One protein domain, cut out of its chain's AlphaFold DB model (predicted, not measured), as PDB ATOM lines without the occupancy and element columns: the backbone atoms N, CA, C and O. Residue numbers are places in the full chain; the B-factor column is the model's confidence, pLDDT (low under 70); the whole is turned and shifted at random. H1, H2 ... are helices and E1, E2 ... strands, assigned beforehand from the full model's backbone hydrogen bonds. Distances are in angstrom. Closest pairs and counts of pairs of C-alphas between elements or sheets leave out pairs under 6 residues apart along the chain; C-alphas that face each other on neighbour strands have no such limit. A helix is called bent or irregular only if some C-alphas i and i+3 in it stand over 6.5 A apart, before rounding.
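What this domain is: This is residues 317 to 402 of the 552 residues of an uncharacterized protein of Gymnopus luxurians FD-317 M1 (UniProt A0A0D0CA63). A small wall of three parallel strands has the short helix H1 packed over one face, and the longer helix H2 lies beside H1, packed on it rather than on the sheet. On the other side of H1 from H2, a long link, residues 324 to 344, loops past it with no named element, on the same side of the sheet as the helices; the sheet's other face is bare. The printed part has 86 residues with three named strands and two named helices, in the order E1, E2, H1, E3, H2 along the chain, and the sheet order is E1, E2, E3. The class is mixed, helices and strands. The whole is compact, with a radius of gyration of the C-alphas of 12.6 A, and its outline is elongated, with spans of 34 by 21 by 21 A.

Where its parts are: Strand E2 is residues 345 to 351, 19.9 A from first to last C-alpha. E1 is residues 317 to 323, 19.8 A, beginning at C-alpha 317 at (-42.298, -6.524, -26.469). E3 is residues 374 to 379, 16.8 A. H1 is residues 359 to 366, 10.4 A, with C-alpha 359 at (-23.661, -9.016, -29.595). H2 is residues 385 to 399, 22.0 A, ending at C-alpha 399 at (-32.880, 0.405, -16.005). H2 is neither bent nor irregular, but only just: C-alphas 385 and 388 are 6.3 A apart.

How they stand to each other: E2 is the inner strand, and E1 and E3 are the edge strands. E1 and E2 are parallel at 1 degree, with N 320 and O 347 at 2.8 A and N 349 and O 320 at 2.8 A, within hydrogen-bond range. E2 and E3 are parallel at 3 degrees, with N 348 and O 376 within range at 2.9 A. H1 is on the sheet at a height over the sheet of 10.1 A. It lies over E2 and runs along the strands, at 10 degrees to E2 on the local plane. The closest C-alphas of E2 and H1, those of Val 350 and Leu 360, are 7.0 A apart. E2, H1 and E3 form a strand-helix-strand unit, two parallel neighbour strands with a helix between them in the chain, with a right-handed crossover. H1 and H2 touch, closest at the C-alphas of Ser 361 and Ala 391, 5.2 A apart. They run the same way at a shallow tilt of 28 degrees. H2 is not on the sheet, and it is apart from E1 and E2. Every O i to N i+4 pair is within hydrogen-bond range in H1, and 10 of 11 are in H2.

The domain as a whole: The two C-alphas farthest apart, those of Lys 326 and Ser 402, are 36.3 A apart. The printed part has no cut. The link from E1 to E2 is long, with 21 residues; its residues 338 to 339 form a short parallel pairing with residues 367 to 368. The link from E3 to H2 is tight. The mean pLDDT of the printed part is 80.5, and it is under 70 at residues 324 to 334, 352 to 357 and 381 to 386.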
ATOM      1  N   GLU A 317     -43.015  -5.274 -26.253       94.75
ATOM      2  CA  GLU A 317     -42.298  -6.524 -26.469       94.75
ATOM      3  C   GLU A 317     -41.264  -6.382 -27.586       94.75
ATOM      4  O   GLU A 317     -41.568  -5.957 -28.705       94.75
ATOM      5  N   LEU A 318     -40.032  -6.775 -27.268       92.56
ATOM      6  CA  LEU A 318     -38.920  -6.849 -28.201       92.56
ATOM      7  C   LEU A 318     -38.319  -8.251 -28.142       92.56
ATOM      8  O   LEU A 318     -37.694  -8.628 -27.146       92.56
ATOM      9  N   LYS A 319     -38.475  -9.000 -29.234       93.19
ATOM     10  CA  LYS A 319     -37.826 -10.295 -29.430       93.19
ATOM     11  C   LYS A 319     -36.774 -10.168 -30.518       93.19
ATOM     12  O   LYS A 319     -37.087  -9.792 -31.645       93.19
ATOM     13  N   TYR A 320     -35.538 -10.486 -30.172       89.12
ATOM     14  CA  TYR A 320     -34.395 -10.376 -31.056       89.12
ATOM     15  C   TYR A 320     -33.639 -11.700 -31.112       89.12
ATOM     16  O   TYR A 320     -32.974 -12.065 -30.145       89.12
ATOM     17  N   ASP A 321     -33.774 -12.427 -32.216       87.19
ATOM     18  CA  ASP A 321     -33.126 -13.719 -32.450       87.19
ATOM     19  C   ASP A 321     -32.069 -13.573 -33.549       87.19
ATOM     20  O   ASP A 321     -32.330 -13.045 -34.625       87.19
ATOM     21  N   LEU A 322     -30.844 -13.997 -33.280       79.25
ATOM     22  CA  LEU A 322     -29.746 -13.940 -34.235       79.25
ATOM     23  C   LEU A 322     -29.083 -15.304 -34.327       79.25
ATOM     24  O   LEU A 322     -28.437 -15.745 -33.379       79.25
ATOM     25  N   ASN A 323     -29.170 -15.939 -35.488       75.81
ATOM     26  CA  ASN A 323     -28.381 -17.105 -35.840       75.81
ATOM     27  C   ASN A 323     -27.199 -16.668 -36.712       75.81
ATOM     28  O   ASN A 323     -27.349 -16.382 -37.894       75.81
ATOM     29  N   ILE A 324     -26.022 -16.560 -36.104       61.66
ATOM     30  CA  ILE A 324     -24.844 -15.942 -36.711       61.66
ATOM     31  C   ILE A 324     -24.036 -17.019 -37.440       61.66
ATOM     32  O   ILE A 324     -23.034 -17.500 -36.931       61.66
ATOM     33  N   GLY A 325     -24.423 -17.429 -38.642       55.81
ATOM     34  CA  GLY A 325     -23.576 -18.319 -39.445       55.81
ATOM     35  C   GLY A 325     -22.286 -17.630 -39.905       55.81
ATOM     36  O   GLY A 325     -22.289 -16.952 -40.916       55.81
ATOM     37  N   LYS A 326     -21.158 -17.769 -39.191       49.56
ATOM     38  CA  LYS A 326     -19.831 -17.194 -39.560       49.56
ATOM     39  C   LYS A 326     -19.790 -15.675 -39.825       49.56
ATOM     40  O   LYS A 326     -18.864 -15.191 -40.477       49.56
ATOM     41  N   TRP A 327     -20.753 -14.891 -39.345       56.50
ATOM     42  CA  TRP A 327     -20.736 -13.446 -39.591       56.50
ATOM     43  C   TRP A 327     -19.720 -12.744 -38.680       56.50
ATOM     44  O   TRP A 327     -19.721 -12.952 -37.469       56.50
ATOM     45  N   PHE A 328     -18.909 -11.849 -39.249       50.09
ATOM     46  CA  PHE A 328     -18.153 -10.841 -38.500       50.09
ATOM     47  C   PHE A 328     -19.047  -9.605 -38.348       50.09
ATOM     48  O   PHE A 328     -19.111  -8.751 -39.236       50.09
ATOM     49  N   VAL A 329     -19.801  -9.520 -37.257       52.97
ATOM     50  CA  VAL A 329     -20.677  -8.386 -36.955       52.97
ATOM     51  C   VAL A 329     -20.090  -7.601 -35.796       52.97
ATOM     52  O   VAL A 329     -20.437  -7.815 -34.636       52.97
ATOM     53  N   THR A 330     -19.305  -6.571 -36.117       53.22
ATOM     54  CA  THR A 330     -18.922  -5.578 -35.110       53.22
ATOM     55  C   THR A 330     -20.178  -4.912 -34.555       53.22
ATOM     56  O   THR A 330     -20.850  -4.119 -35.224       53.22
ATOM     57  N   ALA A 331     -20.536  -5.265 -33.327       57.94
ATOM     58  CA  ALA A 331     -21.663  -4.671 -32.638       57.94
ATOM     59  C   ALA A 331     -21.321  -3.215 -32.288       57.94
ATOM     60  O   ALA A 331     -20.384  -2.945 -31.535       57.94
ATOM     61  N   GLN A 332     -22.063  -2.262 -32.851       63.53
ATOM     62  CA  GLN A 332     -21.978  -0.870 -32.423       63.53
ATOM     63  C   GLN A 332     -22.852  -0.706 -31.183       63.53
ATOM     64  O   GLN A 332     -24.045  -1.002 -31.214       63.53
ATOM     65  N   VAL A 333     -22.234  -0.268 -30.088       66.88
ATOM     66  CA  VAL A 333     -22.944   0.071 -28.857       66.88
ATOM     67  C   VAL A 333     -23.474   1.492 -28.985       66.88
ATOM     68  O   VAL A 333     -22.720   2.414 -29.306       66.88
ATOM     69  N   ALA A 334     -24.764   1.673 -28.725       64.62
ATOM     70  CA  ALA A 334     -25.381   2.988 -28.719       64.62
ATOM     71  C   ALA A 334     -24.796   3.859 -27.602       64.62
ATOM     72  O   ALA A 334     -24.639   3.417 -26.462       64.62
ATOM     73  N   SER A 335     -24.478   5.113 -27.924       74.00
ATOM     74  CA  SER A 335     -24.022   6.099 -26.945       74.00
ATOM     75  C   SER A 335     -24.724   7.442 -27.197       74.00
ATOM     76  O   SER A 335     -24.486   8.064 -28.234       74.00
ATOM     77  N   PRO A 336     -25.597   7.909 -26.279       77.31
ATOM     78  CA  PRO A 336     -26.068   7.236 -25.056       77.31
ATOM     79  C   PRO A 336     -26.948   5.993 -25.343       77.31
ATOM     80  O   PRO A 336     -27.439   5.851 -26.461       77.31
ATOM     81  N   PRO A 337     -27.169   5.102 -24.354       83.06
ATOM     82  CA  PRO A 337     -28.105   3.985 -24.495       83.06
ATOM     83  C   PRO A 337     -29.531   4.464 -24.801       83.06
ATOM     84  O   PRO A 337     -30.019   5.415 -24.186       83.06
ATOM     85  N   LEU A 338     -30.217   3.768 -25.703       84.50
ATOM     86  CA  LEU A 338     -31.579   4.052 -26.135       84.50
ATOM     87  C   LEU A 338     -32.582   3.811 -24.997       84.50
ATOM     88  O   LEU A 338     -32.639   2.722 -24.427       84.50
ATOM     89  N   LEU A 339     -33.401   4.817 -24.682       86.88
ATOM     90  CA  LEU A 339     -34.468   4.697 -23.689       86.88
ATOM     91  C   LEU A 339     -35.731   4.104 -24.330       86.88
ATOM     92  O   LEU A 339     -36.335   4.728 -25.201       86.88
ATOM     93  N   LEU A 340     -36.164   2.937 -23.852       87.50
ATOM     94  CA  LEU A 340     -37.434   2.302 -24.213       87.50
ATOM     95  C   LEU A 340     -38.346   2.274 -22.975       87.50
ATOM     96  O   LEU A 340     -38.280   1.329 -22.185       87.50
ATOM     97  N   PRO A 341     -39.165   3.321 -22.755       87.75
ATOM     98  CA  PRO A 341     -39.845   3.542 -21.480       87.75
ATOM     99  C   PRO A 341     -40.986   2.558 -21.201       87.75
ATOM    100  O   PRO A 341     -41.296   2.333 -20.039       87.75
ATOM    101  N   ASN A 342     -41.596   1.972 -22.234       90.19
ATOM    102  CA  ASN A 342     -42.762   1.089 -22.102       90.19
ATOM    103  C   ASN A 342     -42.440  -0.396 -22.316       90.19
ATOM    104  O   ASN A 342     -43.352  -1.218 -22.282       90.19
ATOM    105  N   LEU A 343     -41.166  -0.738 -22.539       92.31
ATOM    106  CA  LEU A 343     -40.763  -2.110 -22.822       92.31
ATOM    107  C   LEU A 343     -40.931  -2.962 -21.561       92.31
ATOM    108  O   LEU A 343     -40.221  -2.743 -20.583       92.31
ATOM    109  N   SER A 344     -41.860  -3.916 -21.601       95.19
ATOM    110  CA  SER A 344     -42.145  -4.859 -20.516       95.19
ATOM    111  C   SER A 344     -41.455  -6.204 -20.714       95.19
ATOM    112  O   SER A 344     -41.119  -6.859 -19.731       95.19
ATOM    113  N   GLN A 345     -41.224  -6.610 -21.963       96.81
ATOM    114  CA  GLN A 345     -40.633  -7.901 -22.302       96.81
ATOM    115  C   GLN A 345     -39.455  -7.725 -23.262       96.81
ATOM    116  O   GLN A 345     -39.592  -7.148 -24.343       96.81
ATOM    117  N   LEU A 346     -38.296  -8.249 -22.866       96.00
ATOM    118  CA  LEU A 346     -37.089  -8.291 -23.684       96.00
ATOM    119  C   LEU A 346     -36.603  -9.734 -23.797       96.00
ATOM    120  O   LEU A 346     -36.217 -10.344 -22.802       96.00
ATOM    121  N   SER A 347     -36.569 -10.258 -25.021       96.06
ATOM    122  CA  SER A 347     -35.997 -11.567 -25.326       96.06
ATOM    123  C   SER A 347     -34.876 -11.414 -26.342       96.06
ATOM    124  O   SER A 347     -35.124 -10.978 -27.462       96.06
ATOM    125  N   VAL A 348     -33.658 -11.803 -25.979       92.31
ATOM    126  CA  VAL A 348     -32.498 -11.796 -26.877       92.31
ATOM    127  C   VAL A 348     -31.931 -13.202 -26.965       92.31
ATOM    128  O   VAL A 348     -31.512 -13.761 -25.954       92.31
ATOM    129  N   LYS A 349     -31.907 -13.761 -28.171       89.56
ATOM    130  CA  LYS A 349     -31.348 -15.076 -28.466       89.56
ATOM    131  C   LYS A 349     -30.210 -14.944 -29.467       89.56
ATOM    132  O   LYS A 349     -30.346 -14.274 -30.484       89.56
ATOM    133  N   VAL A 350     -29.082 -15.578 -29.164       83.50
ATOM    134  CA  VAL A 350     -27.904 -15.605 -30.034       83.50
ATOM    135  C   VAL A 350     -27.440 -17.046 -30.226       83.50
ATOM    136  O   VAL A 350     -27.030 -17.723 -29.283       83.50
ATOM    137  N   SER A 351     -27.492 -17.518 -31.466       78.38
ATOM    138  CA  SER A 351     -27.094 -18.862 -31.877       78.38
ATOM    139  C   SER A 351     -25.871 -18.812 -32.799       78.38
ATOM    140  O   SER A 351     -25.689 -17.853 -33.545       78.38
ATOM    141  N   ASN A 352     -25.053 -19.868 -32.755       64.50
ATOM    142  CA  ASN A 352     -23.944 -20.137 -33.684       64.50
ATOM    143  C   ASN A 352     -22.764 -19.133 -33.699       64.50
ATOM    144  O   ASN A 352     -22.215 -18.840 -34.751       64.50
ATOM    145  N   SER A 353     -22.313 -18.598 -32.559       54.38
ATOM    146  CA  SER A 353     -21.154 -17.690 -32.551       54.38
ATOM    147  C   SER A 353     -19.809 -18.442 -32.633       54.38
ATOM    148  O   SER A 353     -19.110 -18.585 -31.632       54.38
ATOM    149  N   ASP A 354     -19.394 -18.853 -33.834       51.31
ATOM    150  CA  ASP A 354     -17.953 -19.034 -34.136       51.31
ATOM    151  C   ASP A 354     -17.192 -17.691 -34.044       51.31
ATOM    152  O   ASP A 354     -15.964 -17.638 -34.097       51.31
ATOM    153  N   CYS A 355     -17.934 -16.587 -33.935       47.53
ATOM    154  CA  CYS A 355     -17.418 -15.236 -33.896       47.53
ATOM    155  C   CYS A 355     -17.142 -14.754 -32.463       47.53
ATOM    156  O   CYS A 355     -17.976 -14.932 -31.575       47.53
ATOM    157  N   GLU A 356     -16.028 -14.040 -32.277       51.03
ATOM    158  CA  GLU A 356     -15.634 -13.295 -31.062       51.03
ATOM    159  C   GLU A 356     -16.592 -12.121 -30.709       51.03
ATOM    160  O   GLU A 356     -16.263 -11.194 -29.956       51.03
ATOM    161  N   ASP A 357     -17.784 -12.085 -31.316       55.41
ATOM    162  CA  ASP A 357     -18.640 -10.910 -31.343       55.41
ATOM    163  C   ASP A 357     -19.606 -10.827 -30.156       55.41
ATOM    164  O   ASP A 357     -20.452 -11.679 -29.876       55.41
ATOM    165  N   LYS A 358     -19.508  -9.685 -29.474       70.88
ATOM    166  CA  LYS A 358     -20.118  -9.345 -28.179       70.88
ATOM    167  C   LYS A 358     -21.573  -8.900 -28.317       70.88
ATOM    168  O   LYS A 358     -21.975  -7.919 -27.687       70.88
ATOM    169  N   LEU A 359     -22.357  -9.539 -29.178       75.19
ATOM    170  CA  LEU A 359     -23.661  -9.016 -29.595       75.19
ATOM    171  C   LEU A 359     -24.656  -8.917 -28.442       75.19
ATOM    172  O   LEU A 359     -25.209  -7.841 -28.227       75.19
ATOM    173  N   LEU A 360     -24.811  -9.980 -27.648       82.62
ATOM    174  CA  LEU A 360     -25.734  -9.982 -26.509       82.62
ATOM    175  C   LEU A 360     -25.373  -8.875 -25.501       82.62
ATOM    176  O   LEU A 360     -26.215  -8.052 -25.141       82.62
ATOM    177  N   SER A 361     -24.089  -8.764 -25.147       85.62
ATOM    178  CA  SER A 361     -23.570  -7.681 -24.302       85.62
ATOM    179  C   SER A 361     -23.798  -6.294 -24.910       85.62
ATOM    180  O   SER A 361     -24.100  -5.345 -24.193       85.62
ATOM    181  N   SER A 362     -23.672  -6.155 -26.229       81.75
ATOM    182  CA  SER A 362     -23.820  -4.871 -26.919       81.75
ATOM    183  C   SER A 362     -25.270  -4.404 -26.976       81.75
ATOM    184  O   SER A 362     -25.516  -3.216 -26.782       81.75
ATOM    185  N   VAL A 363     -26.225  -5.321 -27.169       84.94
ATOM    186  CA  VAL A 363     -27.663  -5.022 -27.063       84.94
ATOM    187  C   VAL A 363     -27.972  -4.515 -25.654       84.94
ATOM    188  O   VAL A 363     -28.516  -3.425 -25.499       84.94
ATOM    189  N   LEU A 364     -27.529  -5.237 -24.619       89.44
ATOM    190  CA  LEU A 364     -27.747  -4.845 -23.222       89.44
ATOM    191  C   LEU A 364     -27.085  -3.509 -22.864       89.44
ATOM    192  O   LEU A 364     -27.661  -2.718 -22.122       89.44
ATOM    193  N   CYS A 365     -25.897  -3.217 -23.393       88.81
ATOM    194  CA  CYS A 365     -25.241  -1.920 -23.207       88.81
ATOM    195  C   CYS A 365     -25.961  -0.775 -23.937       88.81
ATOM    196  O   CYS A 365     -25.848   0.370 -23.509       88.81
ATOM    197  N   SER A 366     -26.710  -1.078 -25.000       86.12
ATOM    198  CA  SER A 366     -27.366  -0.084 -25.854       86.12
ATOM    199  C   SER A 366     -28.786   0.277 -25.423       86.12
ATOM    200  O   SER A 366     -29.362   1.179 -26.017       86.12
ATOM    201  N   LEU A 367     -29.358  -0.384 -24.413       88.12
ATOM    202  CA  LEU A 367     -30.760  -0.204 -24.016       88.12
ATOM    203  C   LEU A 367     -30.906   0.274 -22.568       88.12
ATOM    204  O   LEU A 367     -30.152  -0.130 -21.689       88.12
ATOM    205  N   THR A 368     -31.902   1.107 -22.293       91.19
ATOM    206  CA  THR A 368     -32.370   1.448 -20.942       91.19
ATOM    207  C   THR A 368     -33.882   1.319 -20.922       91.19
ATOM    208  O   THR A 368     -34.558   1.937 -21.743       91.19
ATOM    209  N   SER A 369     -34.430   0.526 -20.004       92.06
ATOM    210  CA  SER A 369     -35.848   0.156 -20.053       92.06
ATOM    211  C   SER A 369     -36.429  -0.041 -18.650       92.06
ATOM    212  O   SER A 369     -36.332  -1.131 -18.087       92.06
ATOM    213  N   PRO A 370     -37.030   1.004 -18.053       92.75
ATOM    214  CA  PRO A 370     -37.444   0.981 -16.649       92.75
ATOM    215  C   PRO A 370     -38.648   0.082 -16.348       92.75
ATOM    216  O   PRO A 370     -38.808  -0.356 -15.212       92.75
ATOM    217  N   CYS A 371     -39.478  -0.219 -17.348       93.62
ATOM    218  CA  CYS A 371     -40.712  -0.985 -17.174       93.62
ATOM    219  C   CYS A 371     -40.568  -2.486 -17.464       93.62
ATOM    220  O   CYS A 371     -41.587  -3.171 -17.533       93.62
ATOM    221  N   ILE A 372     -39.346  -3.008 -17.632       95.31
ATOM    222  CA  ILE A 372     -39.162  -4.435 -17.930       95.31
ATOM    223  C   ILE A 372     -39.629  -5.276 -16.746       95.31
ATOM    224  O   ILE A 372     -39.145  -5.125 -15.622       95.31
ATOM    225  N   GLU A 373     -40.530  -6.205 -17.043       96.50
ATOM    226  CA  GLU A 373     -40.985  -7.254 -16.140       96.50
ATOM    227  C   GLU A 373     -40.400  -8.618 -16.537       96.50
ATOM    228  O   GLU A 373     -40.147  -9.440 -15.658       96.50
ATOM    229  N   GLU A 374     -40.129  -8.857 -17.825       97.69
ATOM    230  CA  GLU A 374     -39.608 -10.133 -18.325       97.69
ATOM    231  C   GLU A 374     -38.315  -9.951 -19.124       97.69
ATOM    232  O   GLU A 374     -38.268  -9.224 -20.119       97.69
ATOM    233  N   LEU A 375     -37.264 -10.649 -18.695       97.31
ATOM    234  CA  LEU A 375     -35.968 -10.679 -19.364       97.31
ATOM    235  C   LEU A 375     -35.595 -12.121 -19.715       97.31
ATOM    236  O   LEU A 375     -35.400 -12.947 -18.825       97.31
ATOM    237  N   SER A 376     -35.444 -12.411 -21.005       97.19
ATOM    238  CA  SER A 376     -34.971 -13.702 -21.509       97.19
ATOM    239  C   SER A 376     -33.692 -13.518 -22.316       97.19
ATOM    240  O   SER A 376     -33.668 -12.769 -23.293       97.19
ATOM    241  N   LEU A 377     -32.621 -14.185 -21.899       94.38
ATOM    242  CA  LEU A 377     -31.321 -14.169 -22.558       94.38
ATOM    243  C   LEU A 377     -30.934 -15.605 -22.894       94.38
ATOM    244  O   LEU A 377     -30.753 -16.424 -21.992       94.38
ATOM    245  N   GLU A 378     -30.805 -15.903 -24.183       91.50
ATOM    246  CA  GLU A 378     -30.416 -17.219 -24.683       91.50
ATOM    247  C   GLU A 378     -29.140 -17.127 -25.521       91.50
ATOM    248  O   GLU A 378     -29.015 -16.278 -26.406       91.50
ATOM    249  N   GLN A 379     -28.185 -18.013 -25.251       85.50
ATOM    250  CA  GLN A 379     -26.929 -18.109 -25.977       85.50
ATOM    251  C   GLN A 379     -26.572 -19.581 -26.210       85.50
ATOM    252  O   GLN A 379     -26.569 -20.379 -25.280       85.50
ATOM    253  N   VAL A 380     -26.294 -19.967 -27.459       71.44
ATOM    254  CA  VAL A 380     -26.047 -21.383 -27.813       71.44
ATOM    255  C   VAL A 380     -24.544 -21.712 -27.867       71.44
ATOM    256  O   VAL A 380     -24.165 -22.863 -27.677       71.44
ATOM    257  N   PHE A 381     -23.679 -20.704 -28.034       65.75
ATOM    258  CA  PHE A 381     -22.209 -20.790 -28.001       65.75
ATOM    259  C   PHE A 381     -21.659 -19.434 -27.514       65.75
ATOM    260  O   PHE A 381     -22.276 -18.410 -27.810       65.75
ATOM    261  N   GLY A 382     -20.578 -19.370 -26.722       57.03
ATOM    262  CA  GLY A 382     -20.189 -18.085 -26.118       57.03
ATOM    263  C   GLY A 382     -18.816 -17.979 -25.453       57.03
ATOM    264  O   GLY A 382     -18.272 -18.962 -24.958       57.03
ATOM    265  N   GLU A 383     -18.288 -16.745 -25.462       58.81
ATOM    266  CA  GLU A 383     -17.009 -16.299 -24.885       58.81
ATOM    267  C   GLU A 383     -17.001 -16.166 -23.337       58.81
ATOM    268  O   GLU A 383     -17.997 -16.366 -22.650       58.81
ATOM    269  N   GLN A 384     -15.836 -15.752 -22.818       60.84
ATOM    270  CA  GLN A 384     -15.447 -15.439 -21.435       60.84
ATOM    271  C   GLN A 384     -16.550 -14.864 -20.511       60.84
ATOM    272  O   GLN A 384     -17.080 -13.770 -20.727       60.84
ATOM    273  N   GLU A 385     -16.738 -15.546 -19.380       63.19
ATOM    274  CA  GLU A 385     -17.677 -15.311 -18.268       63.19
ATOM    275  C   GLU A 385     -17.850 -13.838 -17.819       63.19
ATOM    276  O   GLU A 385     -18.962 -13.350 -17.613       63.19
ATOM    277  N   HIS A 386     -16.761 -13.066 -17.711       69.81
ATOM    278  CA  HIS A 386     -16.789 -11.767 -17.019       69.81
ATOM    279  C   HIS A 386     -17.474 -10.615 -17.769       69.81
ATOM    280  O   HIS A 386     -17.995  -9.687 -17.142       69.81
ATOM    281  N   ARG A 387     -17.458 -10.606 -19.108       77.06
ATOM    282  CA  ARG A 387     -17.986  -9.457 -19.873       77.06
ATOM    283  C   ARG A 387     -19.506  -9.426 -19.882       77.06
ATOM    284  O   ARG A 387     -20.094  -8.351 -19.757       77.06
ATOM    285  N   LEU A 388     -20.122 -10.595 -20.028       85.12
ATOM    286  CA  LEU A 388     -21.569 -10.712 -20.077       85.12
ATOM    287  C   LEU A 388     -22.199 -10.339 -18.732       85.12
ATOM    288  O   LEU A 388     -23.133  -9.537 -18.696       85.12
ATOM    289  N   PHE A 389     -21.624 -10.820 -17.625       89.31
ATOM    290  CA  PHE A 389     -22.041 -10.424 -16.279       89.31
ATOM    291  C   PHE A 389     -22.079  -8.896 -16.115       89.31
ATOM    292  O   PHE A 389     -23.083  -8.340 -15.664       89.31
ATOM    293  N   HIS A 390     -21.017  -8.198 -16.534       89.81
ATOM    294  CA  HIS A 390     -20.956  -6.741 -16.437       89.81
ATOM    295  C   HIS A 390     -22.042  -6.053 -17.276       89.81
ATOM    296  O   HIS A 390     -22.637  -5.074 -16.821       89.81
ATOM    297  N   ALA A 391     -22.320  -6.551 -18.485       90.19
ATOM    298  CA  ALA A 391     -23.355  -5.995 -19.353       90.19
ATOM    299  C   ALA A 391     -24.756  -6.139 -18.735       90.19
ATOM    300  O   ALA A 391     -25.492  -5.152 -18.673       90.19
ATOM    301  N   ILE A 392     -25.090  -7.323 -18.204       93.00
ATOM    302  CA  ILE A 392     -26.367  -7.571 -17.517       93.00
ATOM    303  C   ILE A 392     -26.472  -6.699 -16.261       93.00
ATOM    304  O   ILE A 392     -27.444  -5.966 -16.102       93.00
ATOM    305  N   SER A 393     -25.453  -6.705 -15.397       93.19
ATOM    306  CA  SER A 393     -25.446  -5.918 -14.153       93.19
ATOM    307  C   SER A 393     -25.584  -4.412 -14.420       93.19
ATOM    308  O   SER A 393     -26.377  -3.718 -13.777       93.19
ATOM    309  N   SER A 394     -24.878  -3.898 -15.435       92.88
ATOM    310  CA  SER A 394     -24.979  -2.494 -15.855       92.88
ATOM    311  C   SER A 394     -26.367  -2.158 -16.395       92.88
ATOM    312  O   SER A 394     -26.875  -1.069 -16.137       92.88
ATOM    313  N   PHE A 395     -26.978  -3.072 -17.150       94.25
ATOM    314  CA  PHE A 395     -28.330  -2.913 -17.673       94.25
ATOM    315  C   PHE A 395     -29.383  -2.890 -16.560       94.25
ATOM    316  O   PHE A 395     -30.205  -1.976 -16.541       94.25
ATOM    317  N   LEU A 396     -29.328  -3.830 -15.611       93.62
ATOM    318  CA  LEU A 396     -30.240  -3.882 -14.463       93.62
ATOM    319  C   LEU A 396     -30.124  -2.617 -13.608       93.62
ATOM    320  O   LEU A 396     -31.130  -1.994 -13.278       93.62
ATOM    321  N   THR A 397     -28.892  -2.187 -13.327       93.69
ATOM    322  CA  THR A 397     -28.626  -0.965 -12.553       93.69
ATOM    323  C   THR A 397     -29.166   0.273 -13.271       93.69
ATOM    324  O   THR A 397     -29.871   1.085 -12.673       93.69
ATOM    325  N   ARG A 398     -28.874   0.411 -14.571       93.56
ATOM    326  CA  ARG A 398     -29.286   1.571 -15.375       93.56
ATOM    327  C   ARG A 398     -30.795   1.631 -15.592       93.56
ATOM    328  O   ARG A 398     -31.358   2.720 -15.587       93.56
ATOM    329  N   SER A 399     -31.437   0.484 -15.782       93.06
ATOM    330  CA  SER A 399     -32.880   0.405 -16.005       93.06
ATOM    331  C   SER A 399     -33.669   0.528 -14.703       93.06
ATOM    332  O   SER A 399     -34.775   1.049 -14.732       93.06
ATOM    333  N   SER A 400     -33.111   0.099 -13.560       91.94
ATOM    334  CA  SER A 400     -33.797   0.120 -12.255       91.94
ATOM    335  C   SER A 400     -35.199  -0.515 -12.311       91.94
ATOM    336  O   SER A 400     -36.142  -0.051 -11.671       91.94
ATOM    337  N   CYS A 401     -35.341  -1.564 -13.124       91.81
ATOM    338  CA  CYS A 401     -36.603  -2.235 -13.412       91.81
ATOM    339  C   CYS A 401     -36.998  -3.234 -12.313       91.81
ATOM    340  O   CYS A 401     -36.154  -3.736 -11.569       91.81
ATOM    341  N   SER A 402     -38.290  -3.568 -12.239       92.12
ATOM    342  CA  SER A 402     -38.835  -4.559 -11.297       92.12
ATOM    343  C   SER A 402     -39.139  -5.877 -12.007       92.12
ATOM    344  O   SER A 402     -40.283  -6.158 -12.361       92.12
TER     345      SER A 402